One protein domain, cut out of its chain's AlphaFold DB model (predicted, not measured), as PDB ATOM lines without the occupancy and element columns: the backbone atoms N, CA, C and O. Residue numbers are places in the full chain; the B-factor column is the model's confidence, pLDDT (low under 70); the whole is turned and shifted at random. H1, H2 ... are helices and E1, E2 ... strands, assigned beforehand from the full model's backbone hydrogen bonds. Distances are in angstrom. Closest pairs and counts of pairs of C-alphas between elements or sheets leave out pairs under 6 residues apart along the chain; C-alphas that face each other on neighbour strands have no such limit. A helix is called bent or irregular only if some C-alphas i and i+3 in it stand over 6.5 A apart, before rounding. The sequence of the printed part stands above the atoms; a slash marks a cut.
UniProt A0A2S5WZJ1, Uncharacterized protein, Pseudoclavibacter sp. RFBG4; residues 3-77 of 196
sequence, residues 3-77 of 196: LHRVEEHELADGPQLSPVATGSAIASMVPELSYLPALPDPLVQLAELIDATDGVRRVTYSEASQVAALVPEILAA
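This is residues 3 to 77 of the 196 residues of an uncharacterized protein of Pseudoclavibacter sp. RFBG4 (UniProt A0A2S5WZJ1). What does the model look like? It is an elongated shape: a small three-stranded sheet with H3 packed over one face, two layers, and beyond one end of the sheet the steeply tilted pair H1 and H2, where residues 37 to 42 stick out. What is it made of? The 75 printed residues include E1, E2, H1, H2, E3 and H3 in that order, in the mixed class of helices and strands; the mixed sheet runs E1 E3 E2. How compact is it? It is loose, with a radius of gyration of the C-alphas of 14.5 A and spans of 42 by 25 by 18 A.

How do the strands pair? E1, residues 3 to 5, is parallel to E3, residues 56 to 61, with N 4 and O 59 within hydrogen-bond range at 2.8 A. E2, residues 16 to 20, is antiparallel to E3, with N 18 and O 58 within range at 3.0 A. Where are the helices? H3, residues 64 to 76, lies over E3 and E2 at a height over the sheet of 9.3 A; its closest C-alphas to E2 are those of Ile 74 and Leu 17, 7.5 A. H1, residues 22 to 32, only grazes the sheet with its residues 22 to 28. H2, residues 42 to 52, touches H1 at a steep tilt of 60 degrees, opposite ways, the closest C-alphas being those of Thr 22 and Ala 47, 6.8 A. Are the helix backbones complete? In H2 every O i to N i+4 pair is within range, in H1 5 of 7, in H3 4 of 9, beside 8 of 10 O i to N i+3 pairs.

Where do the first and last elements lie? E1 begins at C-alpha 3 (-37.390, 4.052, 31.233) and H3 ends at C-alpha 76 (-54.419, 5.366, 30.952). How long are they? E1 measures 6.6 A, E2 12.4 A, H1 16.1 A, H2 15.4 A, E3 16.4 A and H3 19.8 A. Which helices are irregular? H3 is, with C-alphas 69 and 72 7.4 A apart, and H1 only just, with C-alphas 28 and 31 6.9 A apart.

How far does it reach? The two C-alphas farthest apart, those of Ala 12 and Pro 40, are 43.4 A apart. Is it continuous and confident? The printed part has no cut and no long link; its mean pLDDT is 85.7, and no printed residue is under 70.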
ATOM      1  N   LEU A   3     -37.774   3.188  30.121       87.38
ATOM      2  CA  LEU A   3     -37.390   4.052  31.233       87.38
ATOM      3  C   LEU A   3     -36.101   4.781  30.862       87.38
ATOM      4  O   LEU A   3     -35.115   4.142  30.506       87.38
ATOM      5  N   HIS A   4     -36.118   6.108  30.929       87.44
ATOM      6  CA  HIS A   4     -34.980   6.945  30.575       87.44
ATOM      7  C   HIS A   4     -34.666   7.901  31.724       87.44
ATOM      8  O   HIS A   4     -35.409   8.849  31.976       87.44
ATOM      9  N   ARG A   5     -33.574   7.630  32.444       86.88
ATOM     10  CA  ARG A   5     -33.104   8.533  33.493       86.88
ATOM     11  C   ARG A   5     -32.264   9.647  32.874       86.88
ATOM     12  O   ARG A   5     -31.370   9.350  32.088       86.88
ATOM     13  N   VAL A   6     -32.530  10.885  33.267       88.56
ATOM     14  CA  VAL A   6     -31.784  12.083  32.854       88.56
ATOM     15  C   VAL A   6     -31.350  12.892  34.072       88.56
ATOM     16  O   VAL A   6     -31.822  12.652  35.184       88.56
ATOM     17  N   GLU A   7     -30.457  13.853  33.874       85.50
ATOM     18  CA  GLU A   7     -30.101  14.808  34.923       85.50
ATOM     19  C   GLU A   7     -31.257  15.790  35.178       85.50
ATOM     20  O   GLU A   7     -32.020  16.139  34.277       85.50
ATOM     21  N   GLU A   8     -31.402  16.263  36.418       77.81
ATOM     22  CA  GLU A   8     -32.545  17.095  36.830       77.81
ATOM     23  C   GLU A   8     -32.672  18.390  36.014       77.81
ATOM     24  O   GLU A   8     -33.776  18.814  35.683       77.81
ATOM     25  N   HIS A   9     -31.547  18.983  35.608       80.56
ATOM     26  CA  HIS A   9     -31.533  20.197  34.791       80.56
ATOM     27  C   HIS A   9     -32.074  19.993  33.364       80.56
ATOM     28  O   HIS A   9     -32.324  20.974  32.666       80.56
ATOM     29  N   GLU A  10     -32.225  18.746  32.905       78.19
ATOM     30  CA  GLU A  10     -32.805  18.414  31.596       78.19
ATOM     31  C   GLU A  10     -34.339  18.328  31.644       78.19
ATOM     32  O   GLU A  10     -34.990  18.346  30.601       78.19
ATOM     33  N   LEU A  11     -34.930  18.285  32.844       78.25
ATOM     34  CA  LEU A  11     -36.375  18.218  33.064       78.25
ATOM     35  C   LEU A  11     -36.890  19.542  33.621       78.25
ATOM     36  O   LEU A  11     -37.182  19.663  34.809       78.25
ATOM     37  N   ALA A  12     -37.043  20.532  32.739       75.38
ATOM     38  CA  ALA A  12     -37.576  21.844  33.113       75.38
ATOM     39  C   ALA A  12     -38.966  21.761  33.781       75.38
ATOM     40  O   ALA A  12     -39.244  22.529  34.700       75.38
ATOM     41  N   ASP A  13     -39.798  20.797  33.365       80.44
ATOM     42  CA  ASP A  13     -41.199  20.655  33.788       80.44
ATOM     43  C   ASP A  13     -41.477  19.373  34.608       80.44
ATOM     44  O   ASP A  13     -42.631  18.989  34.800       80.44
ATOM     45  N   GLY A  14     -40.436  18.695  35.109       84.00
ATOM     46  CA  GLY A  14     -40.572  17.433  35.852       84.00
ATOM     47  C   GLY A  14     -40.626  16.180  34.960       84.00
ATOM     48  O   GLY A  14     -40.243  16.246  33.792       84.00
ATOM     49  N   PRO A  15     -41.023  15.007  35.499       87.50
ATOM     50  CA  PRO A  15     -40.980  13.745  34.765       87.50
ATOM     51  C   PRO A  15     -41.986  13.753  33.607       87.50
ATOM     52  O   PRO A  15     -43.109  14.232  33.742       87.50
ATOM     53  N   GLN A  16     -41.595  13.191  32.467       88.75
ATOM     54  CA  GLN A  16     -42.379  13.243  31.237       88.75
ATOM     55  C   GLN A  16     -42.739  11.853  30.740       88.75
ATOM     56  O   GLN A  16     -41.960  10.903  30.849       88.75
ATOM     57  N   LEU A  17     -43.917  11.762  30.135       89.38
ATOM     58  CA  LEU A  17     -44.424  10.566  29.490       89.38
ATOM     59  C   LEU A  17     -44.686  10.884  28.017       89.38
ATOM     60  O   LEU A  17     -45.571  11.676  27.705       89.38
ATOM     61  N   SER A  18     -43.930  10.267  27.112       89.19
ATOM     62  CA  SER A  18     -44.046  10.513  25.672       89.19
ATOM     63  C   SER A  18     -44.265   9.221  24.884       89.19
ATOM     64  O   SER A  18     -43.757   8.160  25.272       89.19
ATOM     65  N   PRO A  19     -45.048   9.262  23.792       88.44
ATOM     66  CA  PRO A  19     -45.113   8.142  22.866       88.44
ATOM     67  C   PRO A  19     -43.766   7.948  22.161       88.44
ATOM     68  O   PRO A  19     -42.985   8.886  21.996       88.44
ATOM     69  N   VAL A  20     -43.487   6.710  21.760       88.25
ATOM     70  CA  VAL A  20     -42.293   6.333  21.000       88.25
ATOM     71  C   VAL A  20     -42.756   5.630  19.736       88.25
ATOM     72  O   VAL A  20     -43.448   4.619  19.831       88.25
ATOM     73  N   ALA A  21     -42.339   6.146  18.580       87.19
ATOM     74  CA  ALA A  21     -42.588   5.502  17.296       87.19
ATOM     75  C   ALA A  21     -42.027   4.072  17.292       87.19
ATOM     76  O   ALA A  21     -40.948   3.816  17.846       87.19
ATOM     77  N   THR A  22     -42.750   3.144  16.669       88.38
ATOM     78  CA  THR A  22     -42.420   1.714  16.667       88.38
ATOM     79  C   THR A  22     -40.989   1.455  16.195       88.38
ATOM     80  O   THR A  22     -40.269   0.701  16.855       88.38
ATOM     81  N   GLY A  23     -40.513   2.123  15.137       86.50
ATOM     82  CA  GLY A  23     -39.151   1.917  14.648       86.50
ATOM     83  C   GLY A  23     -38.076   2.335  15.657       86.50
ATOM     84  O   GLY A  23     -37.121   1.594  15.915       86.50
ATOM     85  N   SER A  24     -38.290   3.470  16.325       86.31
ATOM     86  CA  SER A  24     -37.418   3.962  17.403       86.31
ATOM     87  C   SER A  24     -37.442   3.054  18.640       86.31
ATOM     88  O   SER A  24     -36.418   2.858  19.308       86.31
ATOM     89  N   ALA A  25     -38.608   2.486  18.963       89.00
ATOM     90  CA  ALA A  25     -38.756   1.538  20.060       89.00
ATOM     91  C   ALA A  25     -37.990   0.240  19.778       89.00
ATOM     92  O   ALA A  25     -37.234  -0.212  20.637       89.00
ATOM     93  N   ILE A  26     -38.122  -0.318  18.570       88.94
ATOM     94  CA  ILE A  26     -37.378  -1.509  18.142       88.94
ATOM     95  C   ILE A  26     -35.872  -1.250  18.237       88.94
ATOM     96  O   ILE A  26     -35.172  -2.008  18.907       88.94
ATOM     97  N   ALA A  27     -35.379  -0.149  17.661       84.81
ATOM     98  CA  ALA A  27     -33.959   0.210  17.720       84.81
ATOM     99  C   ALA A  27     -33.431   0.338  19.163       84.81
ATOM    100  O   ALA A  27     -32.296  -0.042  19.438       84.81
ATOM    101  N   SER A  28     -34.266   0.813  20.095       83.75
ATOM    102  CA  SER A  28     -33.909   0.918  21.518       83.75
ATOM    103  C   SER A  28     -33.895  -0.434  22.245       83.75
ATOM    104  O   SER A  28     -33.135  -0.601  23.193       83.75
ATOM    105  N   MET A  29     -34.739  -1.392  21.847       84.00
ATOM    106  CA  MET A  29     -34.863  -2.698  22.516       84.00
ATOM    107  C   MET A  29     -33.870  -3.738  21.998       84.00
ATOM    108  O   MET A  29     -33.427  -4.593  22.759       84.00
ATOM    109  N   VAL A  30     -33.517  -3.687  20.711       82.81
ATOM    110  CA  VAL A  30     -32.667  -4.698  20.061       82.81
ATOM    111  C   VAL A  30     -31.326  -4.938  20.765       82.81
ATOM    112  O   VAL A  30     -30.972  -6.112  20.889       82.81
ATOM    113  N   PRO A  31     -30.582  -3.916  21.244       79.31
ATOM    114  CA  PRO A  31     -29.318  -4.148  21.949       79.31
ATOM    115  C   PRO A  31     -29.447  -5.112  23.139       79.31
ATOM    116  O   PRO A  31     -28.514  -5.856  23.432       79.31
ATOM    117  N   GLU A  32     -30.622  -5.158  23.768       78.44
ATOM    118  CA  GLU A  32     -30.927  -6.022  24.913       78.44
ATOM    119  C   GLU A  32     -31.451  -7.414  24.496       78.44
ATOM    120  O   GLU A  32     -31.547  -8.334  25.312       78.44
ATOM    121  N   LEU A  33     -31.780  -7.612  23.214       77.81
ATOM    122  CA  LEU A  33     -32.406  -8.823  22.681       77.81
ATOM    123  C   LEU A  33     -31.412  -9.666  21.876       77.81
ATOM    124  O   LEU A  33     -31.529  -9.848  20.666       77.81
ATOM    125  N   SER A  34     -30.446 -10.259  22.580       74.69
ATOM    126  CA  SER A  34     -29.381 -11.089  21.984       74.69
ATOM    127  C   SER A  34     -29.868 -12.287  21.147       74.69
ATOM    128  O   SER A  34     -29.145 -12.757  20.266       74.69
ATOM    129  N   TYR A  35     -31.088 -12.781  21.388       78.81
ATOM    130  CA  TYR A  35     -31.696 -13.897  20.652       78.81
ATOM    131  C   TYR A  35     -32.517 -13.461  19.434       78.81
ATOM    132  O   TYR A  35     -32.928 -14.316  18.651       78.81
ATOM    133  N   LEU A  36     -32.750 -12.155  19.255       78.06
ATOM    134  CA  LEU A  36     -33.628 -11.627  18.216       78.06
ATOM    135  C   LEU A  36     -33.281 -12.154  16.812       78.06
ATOM    136  O   LEU A  36     -34.176 -12.659  16.146       78.06
ATOM    137  N   PRO A  37     -32.011 -12.175  16.366       75.00
ATOM    138  CA  PRO A  37     -31.684 -12.632  15.015       75.00
ATOM    139  C   PRO A  37     -31.876 -14.139  14.782       75.00
ATOM    140  O   PRO A  37     -31.692 -14.600  13.660       75.00
ATOM    141  N   ALA A  38     -32.159 -14.922  15.828       79.00
ATOM    142  CA  ALA A  38     -32.430 -16.355  15.725       79.00
ATOM    143  C   ALA A  38     -33.927 -16.674  15.568       79.00
ATOM    144  O   ALA A  38     -34.276 -17.830  15.332       79.00
ATOM    145  N   LEU A  39     -34.806 -15.680  15.722       81.12
ATOM    146  CA  LEU A  39     -36.240 -15.852  15.517       81.12
ATOM    147  C   LEU A  39     -36.591 -15.817  14.021       81.12
ATOM    148  O   LEU A  39     -35.910 -15.135  13.253       81.12
ATOM    149  N   PRO A  40     -37.667 -16.505  13.597       81.44
ATOM    150  CA  PRO A  40     -38.261 -16.270  12.284       81.44
ATOM    151  C   PRO A  40     -38.842 -14.849  12.236       81.44
ATOM    152  O   PRO A  40     -39.500 -14.438  13.182       81.44
ATOM    153  N   ASP A  41     -38.586 -14.090  11.174       83.69
ATOM    154  CA  ASP A  41     -39.152 -12.745  10.948       83.69
ATOM    155  C   ASP A  41     -39.123 -11.825  12.191       83.69
ATOM    156  O   ASP A  41     -40.143 -11.304  12.645       83.69
ATOM    157  N   PRO A  42     -37.937 -11.616  12.789       87.69
ATOM    158  CA  PRO A  42     -37.809 -11.059  14.134       87.69
ATOM    159  C   PRO A  42     -38.347  -9.638  14.286       87.69
ATOM    160  O   PRO A  42     -38.868  -9.281  15.340       87.69
ATOM    161  N   LEU A  43     -38.216  -8.817  13.241       91.19
ATOM    162  CA  LEU A  43     -38.736  -7.454  13.256       91.19
ATOM    163  C   LEU A  43     -40.267  -7.442  13.239       91.19
ATOM    164  O   LEU A  43     -40.863  -6.666  13.977       91.19
ATOM    165  N   VAL A  44     -40.889  -8.331  12.456       92.50
ATOM    166  CA  VAL A  44     -42.351  -8.470  12.373       92.50
ATOM    167  C   VAL A  44     -42.908  -8.866  13.734       92.50
ATOM    168  O   VAL A  44     -43.784  -8.180  14.246       92.50
ATOM    169  N   GLN A  45     -42.327  -9.883  14.378       90.88
ATOM    170  CA  GLN A  45     -42.766 -10.298  15.713       90.88
ATOM    171  C   GLN A  45     -42.661  -9.170  16.750       90.88
ATOM    172  O   GLN A  45     -43.541  -9.022  17.595       90.88
ATOM    173  N   LEU A  46     -41.592  -8.365  16.702       90.50
ATOM    174  CA  LEU A  46     -41.460  -7.211  17.592       90.50
ATOM    175  C   LEU A  46     -42.504  -6.133  17.299       90.50
ATOM    176  O   LEU A  46     -43.076  -5.595  18.242       90.50
ATOM    177  N   ALA A  47     -42.750  -5.819  16.027       91.88
ATOM    178  CA  ALA A  47     -43.747  -4.829  15.637       91.88
ATOM    179  C   ALA A  47     -45.164  -5.270  16.035       91.88
ATOM    180  O   ALA A  47     -45.874  -4.508  16.682       91.88
ATOM    181  N   GLU A  48     -45.532  -6.525  15.773       92.19
ATOM    182  CA  GLU A  48     -46.817  -7.096  16.193       92.19
ATOM    183  C   GLU A  48     -46.984  -7.093  17.717       92.19
ATOM    184  O   GLU A  48     -48.063  -6.782  18.221       92.19
ATOM    185  N   LEU A  49     -45.924  -7.407  18.471       90.56
ATOM    186  CA  LEU A  49     -45.964  -7.351  19.932       90.56
ATOM    187  C   LEU A  49     -46.157  -5.917  20.435       90.56
ATOM    188  O   LEU A  49     -46.928  -5.699  21.368       90.56
ATOM    189  N   ILE A  50     -45.474  -4.948  19.822       91.25
ATOM    190  CA  ILE A  50     -45.639  -3.526  20.136       91.25
ATOM    191  C   ILE A  50     -47.087  -3.101  19.876       91.25
ATOM    192  O   ILE A  50     -47.718  -2.542  20.777       91.25
ATOM    193  N   ASP A  51     -47.632  -3.422  18.706       90.62
ATOM    194  CA  ASP A  51     -49.000  -3.069  18.320       90.62
ATOM    195  C   ASP A  51     -50.039  -3.739  19.228       90.62
ATOM    196  O   ASP A  51     -51.000  -3.102  19.654       90.62
ATOM    197  N   ALA A  52     -49.822  -5.000  19.618       89.75
ATOM    198  CA  ALA A  52     -50.685  -5.714  20.560       89.75
ATOM    199  C   ALA A  52     -50.675  -5.097  21.971       89.75
ATOM    200  O   ALA A  52     -51.635  -5.261  22.725       89.75
ATOM    201  N   THR A  53     -49.600  -4.390  22.331       87.75
ATOM    202  CA  THR A  53     -49.507  -3.604  23.572       87.75
ATOM    203  C   THR A  53     -49.950  -2.151  23.411       87.75
ATOM    204  O   THR A  53     -49.780  -1.363  24.340       87.75
ATOM    205  N   ASP A  54     -50.542  -1.819  22.262       87.19
ATOM    206  CA  ASP A  54     -51.002  -0.480  21.903       87.19
ATOM    207  C   ASP A  54     -49.862   0.550  21.866       87.19
ATOM    208  O   ASP A  54     -49.997   1.697  22.291       87.19
ATOM    209  N   GLY A  55     -48.697   0.113  21.378       88.25
ATOM    210  CA  GLY A  55     -47.513   0.934  21.166       88.25
ATOM    211  C   GLY A  55     -46.554   1.004  22.359       88.25
ATOM    212  O   GLY A  55     -46.734   0.399  23.418       88.25
ATOM    213  N   VAL A  56     -45.475   1.774  22.191       89.50
ATOM    214  CA  VAL A  56     -44.457   1.981  23.231       89.50
ATOM    215  C   VAL A  56     -44.464   3.426  23.705       89.50
ATOM    216  O   VAL A  56     -44.606   4.366  22.930       89.50
ATOM    217  N   ARG A  57     -44.255   3.608  25.011       89.69
ATOM    218  CA  ARG A  57     -44.029   4.915  25.631       89.69
ATOM    219  C   ARG A  57     -42.730   4.966  26.403       89.69
ATOM    220  O   ARG A  57     -42.263   3.935  26.896       89.69
ATOM    221  N   ARG A  58     -42.181   6.170  26.524       90.81
ATOM    222  CA  ARG A  58     -40.984   6.489  27.295       90.81
ATOM    223  C   ARG A  58     -41.371   7.321  28.506       90.81
ATOM    224  O   ARG A  58     -42.075   8.317  28.372       90.81
ATOM    225  N   VAL A  59     -40.892   6.900  29.669       91.06
ATOM    226  CA  VAL A  59     -40.902   7.707  30.886       91.06
ATOM    227  C   VAL A  59     -39.515   8.306  31.037       91.06
ATOM    228  O   VAL A  59     -38.546   7.563  31.212       91.06
ATOM    229  N   THR A  60     -39.427   9.628  30.971       89.88
ATOM    230  CA  THR A  60     -38.198  10.373  31.231       89.88
ATOM    231  C   THR A  60     -38.273  10.975  32.630       89.88
ATOM    232  O   THR A  60     -39.234  11.671  32.944       89.88
ATOM    233  N   TYR A  61     -37.298  10.686  33.487       91.19
ATOM    234  CA  TYR A  61     -37.315  11.083  34.900       91.19
ATOM    235  C   TYR A  61     -35.901  11.358  35.414       91.19
ATOM    236  O   TYR A  61     -34.940  10.808  34.882       91.19
ATOM    237  N   SER A  62     -35.757  12.171  36.461       90.06
ATOM    238  CA  SER A  62     -34.463  12.368  37.131       90.06
ATOM    239  C   SER A  62     -34.316  11.467  38.353       90.06
ATOM    240  O   SER A  62     -33.251  10.891  38.588       90.06
ATOM    241  N   GLU A  63     -35.420  11.246  39.070       86.69
ATOM    242  CA  GLU A  63     -35.472  10.428  40.279       86.69
ATOM    243  C   GLU A  63     -36.561   9.354  40.215       86.69
ATOM    244  O   GLU A  63     -37.686   9.596  39.783       86.69
ATOM    245  N   ALA A  64     -36.249   8.140  40.676       86.12
ATOM    246  CA  ALA A  64     -37.166   6.998  40.565       86.12
ATOM    247  C   ALA A  64     -38.490   7.209  41.330       86.12
ATOM    248  O   ALA A  64     -39.525   6.662  40.948       86.12
ATOM    249  N   SER A  65     -38.478   8.032  42.383       85.69
ATOM    250  CA  SER A  65     -39.674   8.414  43.145       85.69
ATOM    251  C   SER A  65     -40.702   9.180  42.304       85.69
ATOM    252  O   SER A  65     -41.896   9.101  42.587       85.69
ATOM    253  N   GLN A  66     -40.264   9.867  41.247       85.56
ATOM    254  CA  GLN A  66     -41.129  10.630  40.347       85.56
ATOM    255  C   GLN A  66     -41.985   9.722  39.454       85.56
ATOM    256  O   GLN A  66     -43.104  10.082  39.094       85.56
ATOM    257  N   VAL A  67     -41.501   8.514  39.141       85.06
ATOM    258  CA  VAL A  67     -42.215   7.556  38.281       85.06
ATOM    259  C   VAL A  67     -43.533   7.113  38.919       85.06
ATOM    260  O   VAL A  67     -44.524   6.926  38.217       85.06
ATOM    261  N   ALA A  68     -43.579   7.001  40.251       86.31
ATOM    262  CA  ALA A  68     -44.785   6.603  40.975       86.31
ATOM    263  C   ALA A  68     -45.959   7.575  40.749       86.31
ATOM    264  O   ALA A  68     -47.106   7.138  40.677       86.31
ATOM    265  N   ALA A  69     -45.676   8.873  40.590       84.56
ATOM    266  CA  ALA A  69     -46.694   9.889  40.330       84.56
ATOM    267  C   ALA A  69     -47.305   9.767  38.923       84.56
ATOM    268  O   ALA A  69     -48.475  10.089  38.743       84.56
ATOM    269  N   LEU A  70     -46.546   9.240  37.955       86.31
ATOM    270  CA  LEU A  70     -46.994   9.053  36.572       86.31
ATOM    271  C   LEU A  70     -47.768   7.747  36.348       86.31
ATOM    272  O   LEU A  70     -48.308   7.548  35.264       86.31
ATOM    273  N   VAL A  71     -47.857   6.847  37.333       86.56
ATOM    274  CA  VAL A  71     -48.512   5.532  37.172       86.56
ATOM    275  C   VAL A  71     -49.944   5.627  36.623       86.56
ATOM    276  O   VAL A  71     -50.249   4.876  35.696       86.56
ATOM    277  N   PRO A  72     -50.828   6.528  37.102       87.56
ATOM    278  CA  PRO A  72     -52.172   6.654  36.536       87.56
ATOM    279  C   PRO A  72     -52.158   7.020  35.046       87.56
ATOM    280  O   PRO A  72     -52.909   6.443  34.267       87.56
ATOM    281  N   GLU A  73     -51.272   7.930  34.637       86.06
ATOM    282  CA  GLU A  73     -51.111   8.340  33.236       86.06
ATOM    283  C   GLU A  73     -50.479   7.230  32.390       86.06
ATOM    284  O   GLU A  73     -50.878   7.005  31.248       86.06
ATOM    285  N   ILE A  74     -49.524   6.486  32.956       85.50
ATOM    286  CA  ILE A  74     -48.915   5.312  32.321       85.50
ATOM    287  C   ILE A  74     -49.994   4.291  31.969       85.50
ATOM    288  O   ILE A  74     -50.031   3.837  30.828       85.50
ATOM    289  N   LEU A  75     -50.881   3.985  32.920       84.69
ATOM    290  CA  LEU A  75     -51.957   3.007  32.750       84.69
ATOM    291  C   LEU A  75     -53.087   3.487  31.827       84.69
ATOM    292  O   LEU A  75     -53.780   2.650  31.257       84.69
ATOM    293  N   ALA A  76     -53.302   4.801  31.710       84.56
ATOM    294  CA  ALA A  76     -54.419   5.366  30.952       84.56
ATOM    295  C   ALA A  76     -54.081   5.745  29.504       84.56
ATOM    296  O   ALA A  76     -54.986   5.820  28.679       84.56
ATOM    297  N   ALA A  77     -52.821   6.049  29.193       78.31
ATOM    298  CA  ALA A  77     -52.461   6.483  27.850       78.31
ATOM    299  C   ALA A  77     -52.058   5.315  26.942       78.31
ATOM    300  O   ALA A  77     -51.620   4.257  27.401       78.31
TER     301      ALA A  77